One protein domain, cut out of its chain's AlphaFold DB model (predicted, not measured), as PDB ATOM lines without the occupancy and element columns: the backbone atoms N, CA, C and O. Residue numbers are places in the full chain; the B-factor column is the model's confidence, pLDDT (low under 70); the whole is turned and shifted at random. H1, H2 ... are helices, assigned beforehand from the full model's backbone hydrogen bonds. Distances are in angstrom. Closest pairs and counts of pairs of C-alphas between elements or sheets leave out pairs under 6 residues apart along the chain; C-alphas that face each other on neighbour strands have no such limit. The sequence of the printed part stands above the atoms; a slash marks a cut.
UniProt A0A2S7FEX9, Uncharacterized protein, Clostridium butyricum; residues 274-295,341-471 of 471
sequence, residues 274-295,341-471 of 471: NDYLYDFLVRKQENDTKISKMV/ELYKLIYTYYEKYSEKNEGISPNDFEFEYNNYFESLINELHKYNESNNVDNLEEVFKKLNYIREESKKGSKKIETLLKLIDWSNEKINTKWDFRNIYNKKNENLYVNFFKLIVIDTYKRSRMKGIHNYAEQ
ATOM      1  N   ASN A 274     131.176 120.348 148.011       51.06
ATOM      2  CA  ASN A 274     130.098 121.007 147.286       51.06
ATOM      3  C   ASN A 274     129.818 122.405 147.854       51.06
ATOM      4  O   ASN A 274     129.579 123.340 147.093       51.06
ATOM      5  N   ASP A 275     129.954 122.579 149.170       52.84
ATOM      6  CA  ASP A 275     129.816 123.878 149.829       52.84
ATOM      7  C   ASP A 275     130.980 124.825 149.528       52.84
ATOM      8  O   ASP A 275     130.809 126.034 149.621       52.84
ATOM      9  N   TYR A 276     132.141 124.319 149.100       57.69
ATOM     10  CA  TYR A 276     133.258 125.155 148.654       57.69
ATOM     11  C   TYR A 276     133.000 125.784 147.276       57.69
ATOM     12  O   TYR A 276     133.114 127.002 147.125       57.69
ATOM     13  N   LEU A 277     132.609 124.979 146.278       54.75
ATOM     14  CA  LEU A 277     132.198 125.512 144.972       54.75
ATOM     15  C   LEU A 277     130.985 126.433 145.139       54.75
ATOM     16  O   LEU A 277     130.938 127.508 144.549       54.75
ATOM     17  N   TYR A 278     130.049 126.062 146.012       52.81
ATOM     18  CA  TYR A 278     128.918 126.903 146.376       52.81
ATOM     19  C   TYR A 278     129.339 128.232 147.035       52.81
ATOM     20  O   TYR A 278     128.880 129.289 146.610       52.81
ATOM     21  N   ASP A 279     130.244 128.224 148.017       53.75
ATOM     22  CA  ASP A 279     130.756 129.431 148.684       53.75
ATOM     23  C   ASP A 279     131.493 130.353 147.704       53.75
ATOM     24  O   ASP A 279     131.330 131.574 147.759       53.75
ATOM     25  N   PHE A 280     132.284 129.789 146.788       55.25
ATOM     26  CA  PHE A 280     132.955 130.543 145.729       55.25
ATOM     27  C   PHE A 280     131.939 131.261 144.822       55.25
ATOM     28  O   PHE A 280     132.093 132.450 144.532       55.25
ATOM     29  N   LEU A 281     130.850 130.577 144.453       51.53
ATOM     30  CA  LEU A 281     129.746 131.146 143.674       51.53
ATOM     31  C   LEU A 281     128.957 132.214 144.457       51.53
ATOM     32  O   LEU A 281     128.620 133.262 143.905       51.53
ATOM     33  N   VAL A 282     128.700 131.990 145.751       48.84
ATOM     34  CA  VAL A 282     127.988 132.936 146.630       48.84
ATOM     35  C   VAL A 282     128.803 134.207 146.870       48.84
ATOM     36  O   VAL A 282     128.234 135.297 146.841       48.84
ATOM     37  N   ARG A 283     130.128 134.113 147.036       52.47
ATOM     38  CA  ARG A 283     131.005 135.284 147.222       52.47
ATOM     39  C   ARG A 283     131.015 136.230 146.019       52.47
ATOM     40  O   ARG A 283     131.169 137.432 146.216       52.47
ATOM     41  N   LYS A 284     130.791 135.739 144.791       50.44
ATOM     42  CA  LYS A 284     130.581 136.612 143.618       50.44
ATOM     43  C   LYS A 284     129.198 137.283 143.583       50.44
ATOM     44  O   LYS A 284     129.025 138.236 142.830       50.44
ATOM     45  N   GLN A 285     128.237 136.839 144.400       46.75
ATOM     46  CA  GLN A 285     126.857 137.354 144.436       46.75
ATOM     47  C   GLN A 285     126.542 138.283 145.612       46.75
ATOM     48  O   GLN A 285     125.594 139.057 145.510       46.75
ATOM     49  N   GLU A 286     127.287 138.229 146.722       42.09
ATOM     50  CA  GLU A 286     126.964 138.955 147.971       42.09
ATOM     51  C   GLU A 286     126.903 140.493 147.858       42.09
ATOM     52  O   GLU A 286     126.507 141.153 148.819       42.09
ATOM     53  N   ASN A 287     127.173 141.069 146.683       41.56
ATOM     54  CA  ASN A 287     126.885 142.475 146.405       41.56
ATOM     55  C   ASN A 287     125.388 142.786 146.170       41.56
ATOM     56  O   ASN A 287     125.026 143.953 146.269       41.56
ATOM     57  N   ASP A 288     124.506 141.797 145.958       37.19
ATOM     58  CA  ASP A 288     123.053 142.014 145.806       37.19
ATOM     59  C   ASP A 288     122.220 141.178 146.809       37.19
ATOM     60  O   ASP A 288     121.765 140.071 146.548       37.19
ATOM     61  N   THR A 289     122.020 141.765 147.995       35.16
ATOM     62  CA  THR A 289     121.026 141.503 149.067       35.16
ATOM     63  C   THR A 289     120.546 140.067 149.375       35.16
ATOM     64  O   THR A 289     119.808 139.435 148.625       35.16
ATOM     65  N   LYS A 290     120.764 139.669 150.643       30.25
ATOM     66  CA  LYS A 290     120.263 138.476 151.374       30.25
ATOM     67  C   LYS A 290     118.749 138.167 151.295       30.25
ATOM     68  O   LYS A 290     118.331 137.130 151.798       30.25
ATOM     69  N   ILE A 291     117.927 139.019 150.679       29.73
ATOM     70  CA  ILE A 291     116.464 138.850 150.575       29.73
ATOM     71  C   ILE A 291     116.070 137.949 149.385       29.73
ATOM     72  O   ILE A 291     115.001 137.343 149.417       29.73
ATOM     73  N   SER A 292     116.933 137.782 148.373       32.25
ATOM     74  CA  SER A 292     116.643 136.945 147.189       32.25
ATOM     75  C   SER A 292     116.556 135.440 147.479       32.25
ATOM     76  O   SER A 292     115.920 134.716 146.722       32.25
ATOM     77  N   LYS A 293     117.139 134.976 148.594       32.44
ATOM     78  CA  LYS A 293     117.319 133.545 148.912       32.44
ATOM     79  C   LYS A 293     116.124 132.844 149.567       32.44
ATOM     80  O   LYS A 293     116.192 131.641 149.813       32.44
ATOM     81  N   MET A 294     115.069 133.572 149.937       31.86
ATOM     82  CA  MET A 294     114.024 133.036 150.830       31.86
ATOM     83  C   MET A 294     112.589 133.237 150.366       31.86
ATOM     84  O   MET A 294     111.660 132.773 151.020       31.86
ATOM     85  N   VAL A 295     112.385 133.879 149.228       31.67
ATOM     86  CA  VAL A 295     111.062 133.999 148.634       31.67
ATOM     87  C   VAL A 295     111.277 133.980 147.135       31.67
ATOM     88  O   VAL A 295     111.871 134.925 146.623       31.67
ATOM     89  N   GLU A 341     123.323 116.836 126.679       90.81
ATOM     90  CA  GLU A 341     122.286 117.604 125.988       90.81
ATOM     91  C   GLU A 341     121.797 118.785 126.835       90.81
ATOM     92  O   GLU A 341     121.543 119.858 126.290       90.81
ATOM     93  N   LEU A 342     121.731 118.636 128.162       89.31
ATOM     94  CA  LEU A 342     121.367 119.730 129.059       89.31
ATOM     95  C   LEU A 342     122.413 120.858 129.054       89.31
ATOM     96  O   LEU A 342     122.036 122.029 128.995       89.31
ATOM     97  N   TYR A 343     123.714 120.544 129.058       89.31
ATOM     98  CA  TYR A 343     124.757 121.574 128.922       89.31
ATOM     99  C   TYR A 343     124.665 122.308 127.580       89.31
ATOM    100  O   TYR A 343     124.704 123.539 127.546       89.31
ATOM    101  N   LYS A 344     124.473 121.566 126.482       92.38
ATOM    102  CA  LYS A 344     124.254 122.139 125.141       92.38
ATOM    103  C   LYS A 344     123.040 123.060 125.109       92.38
ATOM    104  O   LYS A 344     123.122 124.157 124.560       92.38
ATOM    105  N   LEU A 345     121.931 122.642 125.722       92.12
ATOM    106  CA  LEU A 345     120.723 123.453 125.831       92.12
ATOM    107  C   LEU A 345     121.003 124.778 126.537       92.12
ATOM    108  O   LEU A 345     120.621 125.820 126.016       92.12
ATOM    109  N   ILE A 346     121.671 124.745 127.693       89.06
ATOM    110  CA  ILE A 346     121.959 125.952 128.477       89.06
ATOM    111  C   ILE A 346     122.825 126.928 127.671       89.06
ATOM    112  O   ILE A 346     122.480 128.103 127.588       89.06
ATOM    113  N   TYR A 347     123.910 126.451 127.053       91.81
ATOM    114  CA  TYR A 347     124.787 127.295 126.234       91.81
ATOM    115  C   TYR A 347     124.031 127.910 125.048       91.81
ATOM    116  O   TYR A 347     123.935 129.132 124.929       91.81
ATOM    117  N   THR A 348     123.416 127.057 124.224       92.88
ATOM    118  CA  THR A 348     122.757 127.475 122.977       92.88
ATOM    119  C   THR A 348     121.549 128.375 123.252       92.88
ATOM    120  O   THR A 348     121.253 129.278 122.474       92.88
ATOM    121  N   TYR A 349     120.842 128.166 124.368       92.12
ATOM    122  CA  TYR A 349     119.748 129.039 124.791       92.12
ATOM    123  C   TYR A 349     120.229 130.481 125.005       92.12
ATOM    124  O   TYR A 349     119.628 131.402 124.458       92.12
ATOM    125  N   TYR A 350     121.314 130.687 125.759       88.12
ATOM    126  CA  TYR A 350     121.823 132.031 126.050       88.12
ATOM    127  C   TYR A 350     122.492 132.695 124.861       88.12
ATOM    128  O   TYR A 350     122.346 133.904 124.693       88.12
ATOM    129  N   GLU A 351     123.192 131.924 124.036       91.06
ATOM    130  CA  GLU A 351     123.736 132.417 122.776       91.06
ATOM    131  C   GLU A 351     122.601 132.969 121.897       91.06
ATOM    132  O   GLU A 351     122.607 134.150 121.546       91.06
ATOM    133  N   LYS A 352     121.545 132.172 121.665       91.00
ATOM    134  CA  LYS A 352     120.362 132.613 120.906       91.00
ATOM    135  C   LYS A 352     119.601 133.748 121.575       91.00
ATOM    136  O   LYS A 352     119.080 134.619 120.882       91.00
ATOM    137  N   TYR A 353     119.497 133.748 122.901       87.81
ATOM    138  CA  TYR A 353     118.847 134.838 123.621       87.81
ATOM    139  C   TYR A 353     119.602 136.154 123.405       87.81
ATOM    140  O   TYR A 353     118.972 137.171 123.119       87.81
ATOM    141  N   SER A 354     120.936 136.119 123.501       85.88
ATOM    142  CA  SER A 354     121.826 137.269 123.292       85.88
ATOM    143  C   SER A 354     121.725 137.804 121.865       85.88
ATOM    144  O   SER A 354     121.612 139.011 121.665       85.88
ATOM    145  N   GLU A 355     121.694 136.903 120.883       89.00
ATOM    146  CA  GLU A 355     121.492 137.244 119.476       89.00
ATOM    147  C   GLU A 355     120.134 137.921 119.255       89.00
ATOM    148  O   GLU A 355     120.062 139.025 118.717       89.00
ATOM    149  N   LYS A 356     119.048 137.290 119.712       85.00
ATOM    150  CA  LYS A 356     117.684 137.747 119.424       85.00
ATOM    151  C   LYS A 356     117.264 139.003 120.182       85.00
ATOM    152  O   LYS A 356     116.470 139.770 119.646       85.00
ATOM    153  N   ASN A 357     117.737 139.192 121.415       79.69
ATOM    154  CA  ASN A 357     117.267 140.275 122.289       79.69
ATOM    155  C   ASN A 357     118.255 141.435 122.417       79.69
ATOM    156  O   ASN A 357     117.831 142.556 122.679       79.69
ATOM    157  N   GLU A 358     119.552 141.187 122.235       80.00
ATOM    158  CA  GLU A 358     120.595 142.200 122.438       80.00
ATOM    159  C   GLU A 358     121.449 142.425 121.175       80.00
ATOM    160  O   GLU A 358     122.333 143.279 121.181       80.00
ATOM    161  N   GLY A 359     121.204 141.685 120.084       82.31
ATOM    162  CA  GLY A 359     121.934 141.833 118.818       82.31
ATOM    163  C   GLY A 359     123.398 141.388 118.880       82.31
ATOM    164  O   GLY A 359     124.199 141.799 118.042       82.31
ATOM    165  N   ILE A 360     123.764 140.579 119.875       85.56
ATOM    166  CA  ILE A 360     125.131 140.081 120.066       85.56
ATOM    167  C   ILE A 360     125.355 138.906 119.116       85.56
ATOM    168  O   ILE A 360     124.593 137.941 119.143       85.56
ATOM    169  N   SER A 361     126.401 138.956 118.289       89.75
ATOM    170  CA  SER A 361     126.680 137.852 117.370       89.75
ATOM    171  C   SER A 361     127.086 136.578 118.135       89.75
ATOM    172  O   SER A 361     127.716 136.680 119.194       89.75
ATOM    173  N   PRO A 362     126.797 135.370 117.610       90.25
ATOM    174  CA  PRO A 362     127.235 134.117 118.235       90.25
ATOM    175  C   PRO A 362     128.747 134.068 118.499       90.25
ATOM    176  O   PRO A 362     129.178 133.623 119.558       90.25
ATOM    177  N   ASN A 363     129.556 134.626 117.591       89.88
ATOM    178  CA  ASN A 363     131.012 134.683 117.741       89.88
ATOM    179  C   ASN A 363     131.447 135.566 118.920       89.88
ATOM    180  O   ASN A 363     132.373 135.209 119.646       89.88
ATOM    181  N   ASP A 364     130.788 136.710 119.126       88.19
ATOM    182  CA  ASP A 364     131.090 137.598 120.256       88.19
ATOM    183  C   ASP A 364     130.673 136.954 121.580       88.19
ATOM    184  O   ASP A 364     131.389 137.046 122.580       88.19
ATOM    185  N   PHE A 365     129.527 136.265 121.589       88.81
ATOM    186  CA  PHE A 365     129.083 135.497 122.746       88.81
ATOM    187  C   PHE A 365     130.078 134.383 123.091       88.81
ATOM    188  O   PHE A 365     130.510 134.288 124.241       88.81
ATOM    189  N   GLU A 366     130.496 133.588 122.104       91.12
ATOM    190  CA  GLU A 366     131.481 132.520 122.278       91.12
ATOM    191  C   GLU A 366     132.837 133.067 122.757       91.12
ATOM    192  O   GLU A 366     133.476 132.487 123.641       91.12
ATOM    193  N   PHE A 367     133.287 134.200 122.214       89.62
ATOM    194  CA  PHE A 367     134.527 134.844 122.641       89.62
ATOM    195  C   PHE A 367     134.477 135.249 124.120       89.62
ATOM    196  O   PHE A 367     135.387 134.916 124.886       89.62
ATOM    197  N   GLU A 368     133.403 135.914 124.555       88.88
ATOM    198  CA  GLU A 368     133.218 136.270 125.965       88.88
ATOM    199  C   GLU A 368     133.079 135.039 126.860       88.88
ATOM    200  O   GLU A 368     133.639 135.019 127.958       88.88
ATOM    201  N   TYR A 369     132.385 134.005 126.381       89.88
ATOM    202  CA  TYR A 369     132.221 132.745 127.094       89.88
ATOM    203  C   TYR A 369     133.578 132.109 127.383       89.88
ATOM    204  O   TYR A 369     133.901 131.804 128.532       89.88
ATOM    205  N   ASN A 370     134.404 131.977 126.347       89.62
ATOM    206  CA  ASN A 370     135.738 131.405 126.440       89.62
ATOM    207  C   ASN A 370     136.635 132.222 127.381       89.62
ATOM    208  O   ASN A 370     137.268 131.654 128.267       89.62
ATOM    209  N   ASN A 371     136.642 133.551 127.251       88.06
ATOM    210  CA  ASN A 371     137.439 134.421 128.118       88.06
ATOM    211  C   ASN A 371     137.016 134.329 129.587       88.06
ATOM    212  O   ASN A 371     137.866 134.275 130.481       88.06
ATOM    213  N   TYR A 372     135.706 134.321 129.854       84.94
ATOM    214  CA  TYR A 372     135.211 134.228 131.221       84.94
ATOM    215  C   TYR A 372     135.501 132.860 131.833       84.94
ATOM    216  O   TYR A 372     135.955 132.787 132.977       84.94
ATOM    217  N   PHE A 373     135.303 131.793 131.060       86.06
ATOM    218  CA  PHE A 373     135.610 130.433 131.476       86.06
ATOM    219  C   PHE A 373     137.089 130.288 131.862       86.06
ATOM    220  O   PHE A 373     137.389 129.837 132.964       86.06
ATOM    221  N   GLU A 374     138.013 130.746 131.013       87.44
ATOM    222  CA  GLU A 374     139.457 130.723 131.295       87.44
ATOM    223  C   GLU A 374     139.817 131.535 132.544       87.44
ATOM    224  O   GLU A 374     140.591 131.091 133.394       87.44
ATOM    225  N   SER A 375     139.232 132.727 132.707       84.88
ATOM    226  CA  SER A 375     139.436 133.540 133.911       84.88
ATOM    227  C   SER A 375     138.999 132.797 135.175       84.88
ATOM    228  O   SER A 375     139.689 132.855 136.191       84.88
ATOM    229  N   LEU A 376     137.866 132.096 135.120       81.38
ATOM    230  CA  LEU A 376     137.313 131.353 136.248       81.38
ATOM    231  C   LEU A 376     138.168 130.134 136.609       81.38
ATOM    232  O   LEU A 376     138.441 129.898 137.784       81.38
ATOM    233  N   ILE A 377     138.623 129.387 135.602       82.31
ATOM    234  CA  ILE A 377     139.535 128.252 135.784       82.31
ATOM    235  C   ILE A 377     140.843 128.725 136.429       82.31
ATOM    236  O   ILE A 377     141.288 128.142 137.416       82.31
ATOM    237  N   ASN A 378     141.405 129.843 135.966       84.31
ATOM    238  CA  ASN A 378     142.604 130.435 136.564       84.31
ATOM    239  C   ASN A 378     142.391 130.899 138.018       84.31
ATOM    240  O   ASN A 378     143.281 130.729 138.854       84.31
ATOM    241  N   GLU A 379     141.228 131.476 138.347       81.50
ATOM    242  CA  GLU A 379     140.865 131.827 139.731       81.50
ATOM    243  C   GLU A 379     140.804 130.580 140.628       81.50
ATOM    244  O   GLU A 379     141.355 130.587 141.733       81.50
ATOM    245  N   LEU A 380     140.196 129.497 140.139       77.56
ATOM    246  CA  LEU A 380     140.111 128.228 140.860       77.56
ATOM    247  C   LEU A 380     141.484 127.564 141.041       77.56
ATOM    248  O   LEU A 380     141.754 127.045 142.125       77.56
ATOM    249  N   HIS A 381     142.371 127.621 140.040       80.38
ATOM    250  CA  HIS A 381     143.750 127.130 140.161       80.38
ATOM    251  C   HIS A 381     144.522 127.874 141.256       80.38
ATOM    252  O   HIS A 381     145.060 127.235 142.159       80.38
ATOM    253  N   LYS A 382     144.508 129.216 141.241       82.06
ATOM    254  CA  LYS A 382     145.178 130.045 142.264       82.06
ATOM    255  C   LYS A 382     144.656 129.766 143.671       82.06
ATOM    256  O   LYS A 382     145.415 129.753 144.643       82.06
ATOM    257  N   TYR A 383     143.349 129.550 143.796       73.12
ATOM    258  CA  TYR A 383     142.763 129.184 145.077       73.12
ATOM    259  C   TYR A 383     143.221 127.795 145.528       73.12
ATOM    260  O   TYR A 383     143.540 127.625 146.706       73.12
ATOM    261  N   ASN A 384     143.278 126.817 144.619       74.50
ATOM    262  CA  ASN A 384     143.733 125.467 144.937       74.50
ATOM    263  C   ASN A 384     145.191 125.453 145.410       74.50
ATOM    264  O   ASN A 384     145.489 124.854 146.437       74.50
ATOM    265  N   GLU A 385     146.072 126.194 144.736       78.44
ATOM    266  CA  GLU A 385     147.464 126.393 145.171       78.44
ATOM    267  C   GLU A 385     147.555 126.952 146.600       78.44
ATOM    268  O   GLU A 385     148.488 126.639 147.336       78.44
ATOM    269  N   SER A 386     146.563 127.748 147.011       77.44
ATOM    270  CA  SER A 386     146.513 128.380 148.334       77.44
ATOM    271  C   SER A 386     145.847 127.522 149.421       77.44
ATOM    272  O   SER A 386     146.070 127.779 150.601       77.44
ATOM    273  N   ASN A 387     145.009 126.540 149.061       71.00
ATOM    274  CA  ASN A 387     144.138 125.822 150.009       71.00
ATOM    275  C   ASN A 387     144.223 124.290 149.924       71.00
ATOM    276  O   ASN A 387     143.625 123.617 150.759       71.00
ATOM    277  N   ASN A 388     144.971 123.755 148.956       72.00
ATOM    278  CA  ASN A 388     145.290 122.338 148.789       72.00
ATOM    279  C   ASN A 388     144.041 121.432 148.826       72.00
ATOM    280  O   ASN A 388     143.895 120.575 149.695       72.00
ATOM    281  N   VAL A 389     143.102 121.682 147.910       71.88
ATOM    282  CA  VAL A 389     141.799 121.011 147.867       71.88
ATOM    283  C   VAL A 389     141.877 119.769 146.972       71.88
ATOM    284  O   VAL A 389     142.194 119.855 145.785       71.88
ATOM    285  N   ASP A 390     141.544 118.606 147.533       67.06
ATOM    286  CA  ASP A 390     141.550 117.330 146.812       67.06
ATOM    287  C   ASP A 390     140.516 117.293 145.662       67.06
ATOM    288  O   ASP A 390     139.441 117.890 145.736       67.06
ATOM    289  N   ASN A 391     140.829 116.541 144.598       69.25
ATOM    290  CA  ASN A 391     139.975 116.263 143.423       69.25
ATOM    291  C   ASN A 391     139.645 117.446 142.489       69.25
ATOM    292  O   ASN A 391     138.853 117.291 141.558       69.25
ATOM    293  N   LEU A 392     140.284 118.609 142.649       74.56
ATOM    294  CA  LEU A 392     140.020 119.780 141.797       74.56
ATOM    295  C   LEU A 392     140.440 119.586 140.327       74.56
ATOM    296  O   LEU A 392     139.801 120.112 139.420       74.56
ATOM    297  N   GLU A 393     141.457 118.762 140.076       75.88
ATOM    298  CA  GLU A 393     141.918 118.428 138.721       75.88
ATOM    299  C   GLU A 393     140.862 117.651 137.912       75.88
ATOM    300  O   GLU A 393     140.690 117.860 136.710       75.88
ATOM    301  N   GLU A 394     140.114 116.764 138.569       78.44
ATOM    302  CA  GLU A 394     139.010 116.036 137.938       78.44
ATOM    303  C   GLU A 394     137.843 116.980 137.619       78.44
ATOM    304  O   GLU A 394     137.264 116.909 136.531       78.44
ATOM    305  N   VAL A 395     137.573 117.937 138.515       75.81
ATOM    306  CA  VAL A 395     136.609 119.017 138.275       75.81
ATOM    307  C   VAL A 395     137.012 119.836 137.047       75.81
ATOM    308  O   VAL A 395     136.173 120.054 136.175       75.81
ATOM    309  N   PHE A 396     138.284 120.225 136.904       80.38
ATOM    310  CA  PHE A 396     138.759 120.969 135.730       80.38
ATOM    311  C   PHE A 396     138.602 120.197 134.426       80.38
ATOM    312  O   PHE A 396     138.115 120.749 133.437       80.38
ATOM    313  N   LYS A 397     138.957 118.909 134.417       83.62
ATOM    314  CA  LYS A 397     138.762 118.051 133.242       83.62
ATOM    315  C   LYS A 397     137.292 117.968 132.854       83.62
ATOM    316  O   LYS A 397     136.972 118.129 131.676       83.62
ATOM    317  N   LYS A 398     136.398 117.778 133.830       83.00
ATOM    318  CA  LYS A 398     134.956 117.732 133.572       83.00
ATOM    319  C   LYS A 398     134.431 119.074 133.060       83.00
ATOM    320  O   LYS A 398     133.691 119.087 132.084       83.00
ATOM    321  N   LEU A 399     134.844 120.197 133.644       82.69
ATOM    322  CA  LEU A 399     134.441 121.530 133.186       82.69
ATOM    323  C   LEU A 399     134.913 121.816 131.754       82.69
ATOM    324  O   LEU A 399     134.122 122.290 130.941       82.69
ATOM    325  N   ASN A 400     136.167 121.498 131.421       85.31
ATOM    326  CA  ASN A 400     136.694 121.663 130.062       85.31
ATOM    327  C   ASN A 400     135.962 120.774 129.051       85.31
ATOM    328  O   ASN A 400     135.625 121.226 127.960       85.31
ATOM    329  N   TYR A 401     135.659 119.529 129.423       87.50
ATOM    330  CA  TYR A 401     134.828 118.652 128.600       87.50
ATOM    331  C   TYR A 401     133.439 119.258 128.355       87.50
ATOM    332  O   TYR A 401     132.994 119.323 127.212       87.50
ATOM    333  N   ILE A 402     132.783 119.760 129.408       85.50
ATOM    334  CA  ILE A 402     131.471 120.413 129.315       85.50
ATOM    335  C   ILE A 402     131.527 121.622 128.372       85.50
ATOM    336  O   ILE A 402     130.650 121.767 127.522       85.50
ATOM    337  N   ARG A 403     132.560 122.466 128.485       86.56
ATOM    338  CA  ARG A 403     132.774 123.623 127.604       86.56
ATOM    339  C   ARG A 403     132.807 123.210 126.136       86.56
ATOM    340  O   ARG A 403     132.059 123.764 125.335       86.56
ATOM    341  N   GLU A 404     133.627 122.223 125.783       87.94
ATOM    342  CA  GLU A 404     133.768 121.773 124.395       87.94
ATOM    343  C   GLU A 404     132.524 121.050 123.874       87.94
ATOM    344  O   GLU A 404     132.094 121.293 122.746       87.94
ATOM    345  N   GLU A 405     131.901 120.198 124.688       87.44
ATOM    346  CA  GLU A 405     130.664 119.522 124.298       87.44
ATOM    347  C   GLU A 405     129.503 120.495 124.122       87.44
ATOM    348  O   GLU A 405     128.727 120.331 123.184       87.44
ATOM    349  N   SER A 406     129.379 121.511 124.981       86.44
ATOM    350  CA  SER A 406     128.244 122.442 124.962       86.44
ATOM    351  C   SER A 406     128.116 123.248 123.663       86.44
ATOM    352  O   SER A 406     127.005 123.632 123.306       86.44
ATOM    353  N   LYS A 407     129.225 123.423 122.929       86.25
ATOM    354  CA  LYS A 407     129.297 124.126 121.638       86.25
ATOM    355  C   LYS A 407     128.935 123.248 120.435       86.25
ATOM    356  O   LYS A 407     128.760 123.747 119.327       86.25
ATOM    357  N   LYS A 408     128.861 121.923 120.603       85.19
ATOM    358  CA  LYS A 408     128.553 121.015 119.489       85.19
ATOM    359  C   LYS A 408     127.071 121.087 119.137       85.19
ATOM    360  O   LYS A 408     126.218 120.915 120.009       85.19
ATOM    361  N   GLY A 409     126.785 121.225 117.843       81.56
ATOM    362  CA  GLY A 409     125.423 121.215 117.315       81.56
ATOM    363  C   GLY A 409     124.636 119.971 117.740       81.56
ATOM    364  O   GLY A 409     125.164 118.858 117.805       81.56
ATOM    365  N   SER A 410     123.356 120.171 118.040       87.81
ATOM    366  CA  SER A 410     122.407 119.100 118.330       87.81
ATOM    367  C   SER A 410     121.072 119.458 117.706       87.81
ATOM    368  O   SER A 410     120.431 120.436 118.096       87.81
ATOM    369  N   LYS A 411     120.630 118.629 116.758       85.94
ATOM    370  CA  LYS A 411     119.368 118.837 116.046       85.94
ATOM    371  C   LYS A 411     118.185 118.863 117.021       85.94
ATOM    372  O   LYS A 411     117.298 119.706 116.891       85.94
ATOM    373  N   LYS A 412     118.211 118.003 118.045       87.75
ATOM    374  CA  LYS A 412     117.231 117.959 119.138       87.75
ATOM    375  C   LYS A 412     117.177 119.268 119.929       87.75
ATOM    376  O   LYS A 412     116.090 119.805 120.127       87.75
ATOM    377  N   ILE A 413     118.331 119.825 120.312       90.75
ATOM    378  CA  ILE A 413     118.398 121.115 121.023       90.75
ATOM    379  C   ILE A 413     117.937 122.266 120.132       90.75
ATOM    380  O   ILE A 413     117.109 123.070 120.549       90.75
ATOM    381  N   GLU A 414     118.397 122.329 118.884       88.56
ATOM    382  CA  GLU A 414     117.949 123.349 117.927       88.56
ATOM    383  C   GLU A 414     116.431 123.350 117.755       88.56
ATOM    384  O   GLU A 414     115.813 124.404 117.619       88.56
ATOM    385  N   THR A 415     115.844 122.161 117.781       87.38
ATOM    386  CA  THR A 415     114.417 121.926 117.589       87.38
ATOM    387  C   THR A 415     113.602 122.312 118.808       87.38
ATOM    388  O   THR A 415     112.601 123.011 118.670       87.38
ATOM    389  N   LEU A 416     114.078 121.971 120.004       89.94
ATOM    390  CA  LEU A 416     113.524 122.486 121.250       89.94
ATOM    391  C   LEU A 416     113.527 124.022 121.252       89.94
ATOM    392  O   LEU A 416     112.501 124.645 121.507       89.94
ATOM    393  N   LEU A 417     114.649 124.650 120.884       90.81
ATOM    394  CA  LEU A 417     114.789 126.112 120.876       90.81
ATOM    395  C   LEU A 417     113.893 126.817 119.839       90.81
ATOM    396  O   LEU A 417     113.622 128.011 119.986       90.81
ATOM    397  N   LYS A 418     113.420 126.119 118.796       88.62
ATOM    398  CA  LYS A 418     112.414 126.654 117.854       88.62
ATOM    399  C   LYS A 418     111.025 126.771 118.483       88.62
ATOM    400  O   LYS A 418     110.255 127.626 118.063       88.62
ATOM    401  N   LEU A 419     110.723 125.951 119.491       88.69
ATOM    402  CA  LEU A 419     109.433 125.952 120.183       88.69
ATOM    403  C   LEU A 419     109.314 127.035 121.265       88.69
ATOM    404  O   LEU A 419     108.223 127.237 121.795       88.69
ATOM    405  N   ILE A 420     110.412 127.725 121.584       89.31
ATOM    406  CA  ILE A 420     110.415 128.838 122.536       89.31
ATOM    407  C   ILE A 420     109.775 130.069 121.892       89.31
ATOM    408  O   ILE A 420     110.156 130.498 120.800       89.31
ATOM    409  N   ASP A 421     108.837 130.678 122.607       86.88
ATOM    410  CA  ASP A 421     108.286 131.986 122.268       86.88
ATOM    411  C   ASP A 421     109.260 133.111 122.645       86.88
ATOM    412  O   ASP A 421     109.120 133.799 123.655       86.88
ATOM    413  N   TRP A 422     110.248 133.323 121.776       86.38
ATOM    414  CA  TRP A 422     111.270 134.358 121.933       86.38
ATOM    415  C   TRP A 422     110.713 135.784 122.033       86.38
ATOM    416  O   TRP A 422     111.425 136.665 122.497       86.38
ATOM    417  N   SER A 423     109.470 136.032 121.602       80.62
ATOM    418  CA  SER A 423     108.859 137.366 121.664       80.62
ATOM    419  C   SER A 423     108.392 137.751 123.069       80.62
ATOM    420  O   SER A 423     108.287 138.936 123.384       80.62
ATOM    421  N   ASN A 424     108.111 136.751 123.909       76.50
ATOM    422  CA  ASN A 424     107.695 136.934 125.297       76.50
ATOM    423  C   ASN A 424     108.779 136.498 126.297       76.50
ATOM    424  O   ASN A 424     108.612 136.721 127.493       76.50
ATOM    425  N   GLU A 425     109.887 135.928 125.819       81.31
ATOM    426  CA  GLU A 425     110.983 135.439 126.648       81.31
ATOM    427  C   GLU A 425     111.684 136.584 127.397       81.31
ATOM    428  O   GLU A 425     112.133 137.561 126.796       81.31
ATOM    429  N   LYS A 426     111.801 136.464 128.726       73.88
ATOM    430  CA  LYS A 426     112.429 137.485 129.579       73.88
ATOM    431  C   LYS A 426     113.338 136.869 130.627       73.88
ATOM    432  O   LYS A 426     112.883 136.188 131.545       73.88
ATOM    433  N   ILE A 427     114.624 137.194 130.550       70.38
ATOM    434  CA  ILE A 427     115.602 136.801 131.565       70.38
ATOM    435  C   ILE A 427     115.632 137.849 132.680       70.38
ATOM    436  O   ILE A 427     115.993 139.007 132.457       70.38
ATOM    437  N   ASN A 428     115.298 137.445 133.907       60.34
ATOM    438  CA  ASN A 428     115.521 138.284 135.079       60.34
ATOM    439  C   ASN A 428     116.985 138.138 135.517       60.34
ATOM    440  O   ASN A 428     117.450 137.067 135.898       60.34
ATOM    441  N   THR A 429     117.728 139.243 135.485       54.62
ATOM    442  CA  THR A 429     119.158 139.271 135.830       54.62
ATOM    443  C   THR A 429     119.439 139.045 137.320       54.62
ATOM    444  O   THR A 429     120.609 138.946 137.698       54.62
ATOM    445  N   LYS A 430     118.390 138.975 138.153       52.69
ATOM    446  CA  LYS A 430     118.431 138.803 139.614       52.69
ATOM    447  C   LYS A 430     117.999 137.408 140.092       52.69
ATOM    448  O   LYS A 430     117.585 137.280 141.242       52.69
ATOM    449  N   TRP A 431     118.010 136.380 139.239       53.41
ATOM    450  CA  TRP A 431     117.622 135.029 139.666       53.41
ATOM    451  C   TRP A 431     118.476 134.500 140.823       53.41
ATOM    452  O   TRP A 431     119.690 134.687 140.843       53.41
ATOM    453  N   ASP A 432     117.819 133.812 141.763       45.97
ATOM    454  CA  ASP A 432     118.494 132.908 142.694       45.97
ATOM    455  C   ASP A 432     118.884 131.633 141.933       45.97
ATOM    456  O   ASP A 432     118.135 131.133 141.092       45.97
ATOM    457  N   PHE A 433     120.084 131.136 142.200       49.69
ATOM    458  CA  PHE A 433     120.746 130.075 141.440       49.69
ATOM    459  C   PHE A 433     120.485 128.685 142.022       49.69
ATOM    460  O   PHE A 433     121.002 127.692 141.514       49.69
ATOM    461  N   ARG A 434     119.708 128.618 143.108       45.28
ATOM    462  CA  ARG A 434     119.271 127.368 143.731       45.28
ATOM    463  C   ARG A 434     118.085 126.783 142.972       45.28
ATOM    464  O   ARG A 434     117.139 127.501 142.645       45.28
ATOM    465  N   ASN A 435     118.095 125.466 142.771       48.53
ATOM    466  CA  ASN A 435     116.883 124.774 142.352       48.53
ATOM    467  C   ASN A 435     115.942 124.713 143.565       48.53
ATOM    468  O   ASN A 435     116.311 124.218 144.634       48.53
ATOM    469  N   ILE A 436     114.727 125.241 143.427       43.28
ATOM    470  CA  ILE A 436     113.818 125.398 144.572       43.28
ATOM    471  C   ILE A 436     113.227 124.071 145.066       43.28
ATOM    472  O   ILE A 436     112.742 124.019 146.195       43.28
ATOM    473  N   TYR A 437     113.319 122.988 144.285       40.69
ATOM    474  CA  TYR A 437     112.683 121.712 144.616       40.69
ATOM    475  C   TYR A 437     113.639 120.554 144.915       40.69
ATOM    476  O   TYR A 437     113.154 119.487 145.288       40.69
ATOM    477  N   ASN A 438     114.969 120.710 144.805       44.81
ATOM    478  CA  ASN A 438     115.845 119.535 144.911       44.81
ATOM    479  C   ASN A 438     117.221 119.738 145.570       44.81
ATOM    480  O   ASN A 438     118.240 119.282 145.058       44.81
ATOM    481  N   LYS A 439     117.251 120.332 146.772       45.03
ATOM    482  CA  LYS A 439     118.487 120.567 147.556       45.03
ATOM    483  C   LYS A 439     119.359 119.325 147.816       45.03
ATOM    484  O   LYS A 439     120.536 119.480 148.107       45.03
ATOM    485  N   LYS A 440     118.802 118.106 147.769       39.91
ATOM    486  CA  LYS A 440     119.539 116.862 148.076       39.91
ATOM    487  C   LYS A 440     120.213 116.215 146.858       39.91
ATOM    488  O   LYS A 440     121.140 115.441 147.058       39.91
ATOM    489  N   ASN A 441     119.792 116.564 145.639       46.44
ATOM    490  CA  ASN A 441     120.258 115.958 144.383       46.44
ATOM    491  C   ASN A 441     120.735 117.012 143.360       46.44
ATOM    492  O   ASN A 441     120.674 116.780 142.154       46.44
ATOM    493  N   GLU A 442     121.170 118.195 143.809       56.28
ATOM    494  CA  GLU A 442     121.658 119.228 142.892       56.28
ATOM    495  C   GLU A 442     122.901 118.735 142.131       56.28
ATOM    496  O   GLU A 442     123.944 118.452 142.724       56.28
ATOM    497  N   ASN A 443     122.812 118.658 140.796       67.44
ATOM    498  CA  ASN A 443     123.996 118.446 139.970       67.44
ATOM    499  C   ASN A 443     124.806 119.748 139.951       67.44
ATOM    500  O   ASN A 443     124.485 120.713 139.253       67.44
ATOM    501  N   LEU A 444     125.868 119.756 140.746       68.69
ATOM    502  CA  LEU A 444     126.690 120.931 140.984       68.69
ATOM    503  C   LEU A 444     127.364 121.450 139.709       68.69
ATOM    504  O   LEU A 444     127.492 122.659 139.533       68.69
ATOM    505  N   TYR A 445     127.706 120.557 138.778       75.50
ATOM    506  CA  TYR A 445     128.261 120.928 137.478       75.50
ATOM    507  C   TYR A 445     127.241 121.676 136.615       75.50
ATOM    508  O   TYR A 445     127.596 122.670 135.988       75.50
ATOM    509  N   VAL A 446     125.966 121.273 136.636       75.06
ATOM    510  CA  VAL A 446     124.878 121.997 135.950       75.06
ATOM    511  C   VAL A 446     124.691 123.392 136.540       75.06
ATOM    512  O   VAL A 446     124.614 124.363 135.788       75.06
ATOM    513  N   ASN A 447     124.667 123.518 137.868       71.38
ATOM    514  CA  ASN A 447     124.518 124.818 138.529       71.38
ATOM    515  C   ASN A 447     125.724 125.736 138.274       71.38
ATOM    516  O   ASN A 447     125.557 126.920 137.976       71.38
ATOM    517  N   PHE A 448     126.937 125.187 138.317       72.69
ATOM    518  CA  PHE A 448     128.160 125.913 137.990       72.69
ATOM    519  C   PHE A 448     128.182 126.363 136.522       72.69
ATOM    520  O   PHE A 448     128.505 127.510 136.221       72.69
ATOM    521  N   PHE A 449     127.765 125.497 135.600       78.44
ATOM    522  CA  PHE A 449     127.697 125.821 134.179       78.44
ATOM    523  C   PHE A 449     126.675 126.925 133.877       78.44
ATOM    524  O   PHE A 449     126.990 127.892 133.184       78.44
ATOM    525  N   LYS A 450     125.477 126.832 134.467       76.06
ATOM    526  CA  LYS A 450     124.437 127.874 134.431       76.06
ATOM    527  C   LYS A 450     124.990 129.258 134.805       76.06
ATOM    528  O   LYS A 450     124.688 130.245 134.136       76.06
ATOM    529  N   LEU A 451     125.825 129.323 135.842       72.69
ATOM    530  CA  LEU A 451     126.448 130.562 136.319       72.69
ATOM    531  C   LEU A 451     127.429 131.159 135.312       72.69
ATOM    532  O   LEU A 451     127.369 132.358 135.041       72.69
ATOM    533  N   ILE A 452     128.290 130.325 134.722       76.75
ATOM    534  CA  ILE A 452     129.248 130.774 133.706       76.75
ATOM    535  C   ILE A 452     128.521 131.434 132.536       76.75
ATOM    536  O   ILE A 452     128.888 132.528 132.104       76.75
ATOM    537  N   VAL A 453     127.483 130.774 132.031       77.75
ATOM    538  CA  VAL A 453     126.756 131.226 130.844       77.75
ATOM    539  C   VAL A 453     125.965 132.516 131.125       77.75
ATOM    540  O   VAL A 453     125.960 133.424 130.294       77.75
ATOM    541  N   ILE A 454     125.382 132.678 132.322       74.25
ATOM    542  CA  ILE A 454     124.732 133.939 132.730       74.25
ATOM    543  C   ILE A 454     125.720 135.100 132.779       74.25
ATOM    544  O   ILE A 454     125.429 136.191 132.285       74.25
ATOM    545  N   ASP A 455     126.860 134.906 133.436       74.81
ATOM    546  CA  ASP A 455     127.836 135.981 133.598       74.81
ATOM    547  C   ASP A 455     128.474 136.351 132.262       74.81
ATOM    548  O   ASP A 455     128.740 137.528 132.018       74.81
ATOM    549  N   THR A 456     128.642 135.367 131.377       80.69
ATOM    550  CA  THR A 456     128.980 135.599 129.971       80.69
ATOM    551  C   THR A 456     127.962 136.533 129.332       80.69
ATOM    552  O   THR A 456     128.331 137.615 128.889       80.69
ATOM    553  N   TYR A 457     126.672 136.188 129.377       78.69
ATOM    554  CA  TYR A 457     125.602 137.033 128.845       78.69
ATOM    555  C   TYR A 457     125.634 138.464 129.413       78.69
ATOM    556  O   TYR A 457     125.582 139.435 128.657       78.69
ATOM    557  N   LYS A 458     125.789 138.621 130.737       76.44
ATOM    558  CA  LYS A 458     125.897 139.943 131.381       76.44
ATOM    559  C   LYS A 458     127.077 140.750 130.828       76.44
ATOM    560  O   LYS A 458     126.931 141.947 130.582       76.44
ATOM    561  N   ARG A 459     128.237 140.116 130.639       75.50
ATOM    562  CA  ARG A 459     129.450 140.750 130.094       75.50
ATOM    563  C   ARG A 459     129.278 141.142 128.633       75.50
ATOM    564  O   ARG A 459     129.568 142.290 128.291       75.50
ATOM    565  N   SER A 460     128.757 140.241 127.806       76.38
ATOM    566  CA  SER A 460     128.498 140.500 126.388       76.38
ATOM    567  C   SER A 460     127.522 141.662 126.210       76.38
ATOM    568  O   SER A 460     127.767 142.559 125.407       76.38
ATOM    569  N   ARG A 461     126.475 141.729 127.042       74.62
ATOM    570  CA  ARG A 461     125.525 142.847 127.062       74.62
ATOM    571  C   ARG A 461     126.178 144.182 127.422       74.62
ATOM    572  O   ARG A 461     125.941 145.178 126.747       74.62
ATOM    573  N   MET A 462     127.027 144.216 128.454       71.19
ATOM    574  CA  MET A 462     127.747 145.441 128.830       71.19
ATOM    575  C   MET A 462     128.662 145.944 127.702       71.19
ATOM    576  O   MET A 462     128.722 147.147 127.460       71.19
ATOM    577  N   LYS A 463     129.331 145.041 126.975       68.12
ATOM    578  CA  LYS A 463     130.165 145.400 125.816       68.12
ATOM    579  C   LYS A 463     129.342 145.881 124.618       68.12
ATOM    580  O   LYS A 463     129.717 146.870 123.994       68.12
ATOM    581  N   GLY A 464     128.203 145.244 124.341       59.50
ATOM    582  CA  GLY A 464     127.274 145.676 123.290       59.50
ATOM    583  C   GLY A 464     126.733 147.093 123.513       59.50
ATOM    584  O   GLY A 464     126.669 147.881 122.572       59.50
ATOM    585  N   ILE A 465     126.434 147.457 124.768       56.09
ATOM    586  CA  ILE A 465     125.996 148.814 125.143       56.09
ATOM    587  C   ILE A 465     127.110 149.850 124.923       56.09
ATOM    588  O   ILE A 465     126.828 150.957 124.470       56.09
ATOM    589  N   HIS A 466     128.373 149.507 125.200       49.69
ATOM    590  CA  HIS A 466     129.501 150.415 124.965       49.69
ATOM    591  C   HIS A 466     129.752 150.678 123.474       49.69
ATOM    592  O   HIS A 466     129.943 151.831 123.098       49.69
ATOM    593  N   ASN A 467     129.645 149.660 122.617       46.66
ATOM    594  CA  ASN A 467     129.830 149.828 121.170       46.66
ATOM    595  C   ASN A 467     128.724 150.673 120.504       46.66
ATOM    596  O   ASN A 467     128.975 151.288 119.472       46.66
ATOM    597  N   TYR A 468     127.520 150.727 121.086       41.34
ATOM    598  CA  TYR A 468     126.417 151.583 120.618       41.34
ATOM    599  C   TYR A 468     126.490 153.027 121.129       41.34
ATOM    600  O   TYR A 468     125.865 153.902 120.546       41.34
ATOM    601  N   ALA A 469     127.213 153.284 122.222       39.53
ATOM    602  CA  ALA A 469     127.409 154.635 122.750       39.53
ATOM    603  C   ALA A 469     128.568 155.385 122.060       39.53
ATOM    604  O   ALA A 469     128.696 156.597 122.228       39.53
ATOM    605  N   GLU A 470     129.411 154.667 121.311       38.94
ATOM    606  CA  GLU A 470     130.541 155.209 120.541       38.94
ATOM    607  C   GLU A 470     130.233 155.407 119.040       38.94
ATOM    608  O   GLU A 470     131.085 155.916 118.309       38.94
ATOM    609  N   GLN A 471     129.026 155.041 118.588       37.72
ATOM    610  CA  GLN A 471     128.475 155.339 117.255       37.72
ATOM    611  C   GLN A 471     127.466 156.483 117.341       37.72
ATOM    612  O   GLN A 471     127.446 157.307 116.396       37.72
TER     613      GLN A 471
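Overview. This is residues 274 to 295 and 341 to 471 of the 471 residues of an uncharacterized protein of Clostridium butyricum (UniProt A0A2S7FEX9). Two pairs of helices cross each other: H2 and H6 lie side by side and run the same way, and H3 and H4, side by side and running opposite ways, cross them on one side, though H3 and H4 are only close. The short H5 packs on the first half of H2, H1 stands beside the beginning of H6, and the long link 419 to 443 returns from H5 to H6 on the side away from H3 and H4, while residues 466 to 471 stick out at the far end of H6. The printed part has 153 residues with six named helices, H1 to H6 in chain order, and no named strand; its class is all helix. It is compact, with a radius of gyration of the C-alphas of 16.4 A and spans of 46 by 38 by 34 A.

Arrangement. H3, residues 362 to 387, touches H6, residues 444 to 469, opposite ways at a steep tilt of 53 degrees; the closest C-alphas are those of Tyr 369 and Thr 456, 5.2 A apart. H6 touches H2, residues 341 to 358, the same way at a shallow tilt of 16 degrees, closest at the C-alphas of Tyr 347 and Val 453, 6.4 A apart. H2 is the hub, touching four helices. With residues 351 to 355 alone it touches H3, at a steep tilt of 55 degrees; the closest C-alphas, of Glu 351 and Pro 362, are 6.0 A apart. H4, residues 392 to 406, touches H2 with residues 402 to 406 alone, and the C-alphas of Lys 344 and Ser 406 come to 4.0 A. H3 and H4 are close but not clearly touching, at a shallow tilt of 5 degrees, opposite ways, with the closest C-alphas, of Ile 377 and Phe 396, 7.3 A apart. H5, residues 411 to 418, touches H2 at a steep tilt of 38 degrees, closest at the C-alphas of Leu 345 and Ile 413, 5.8 A apart. H1, residues 274 to 283, touches no helix; it is close to H6 but not clearly touching, with the closest C-alphas, of Asn 274 and Leu 444, 7.2 A apart. In H1, H2, H3, H4, H5 and H6 every O i to N i+4 pair is within hydrogen-bond range.

Along the chain. H6, residues 444 to 469, measures 38.3 A from first to last C-alpha, and H3, residues 362 to 387, 36.9 A. H2 measures 24.9 A, H4 20.7 A, H1 14.3 A and H5 10.6 A. C-alpha 274, where H1 begins, is at (130.098, 121.007, 147.286); C-alpha 362, where H3 begins, is at (127.235, 134.117, 118.235); C-alpha 469, where H6 ends, is at (127.409, 154.635, 122.750).

Size, cuts and confidence. The two C-alphas farthest apart, of Lys 440 and Gln 471, the chain's last residue, are 50.1 A apart. Residues 296 to 340 are not printed, and C-alphas 295 and 341 are 30.1 A apart across this cut. Of the links printed whole, H5 to H6 is long, with 25 residues, and the others are tight. Mean pLDDT of the printed part is 71.7; it is under 70 at residues 274 to 295, 390 to 391, 428 to 444 and 463 to 471.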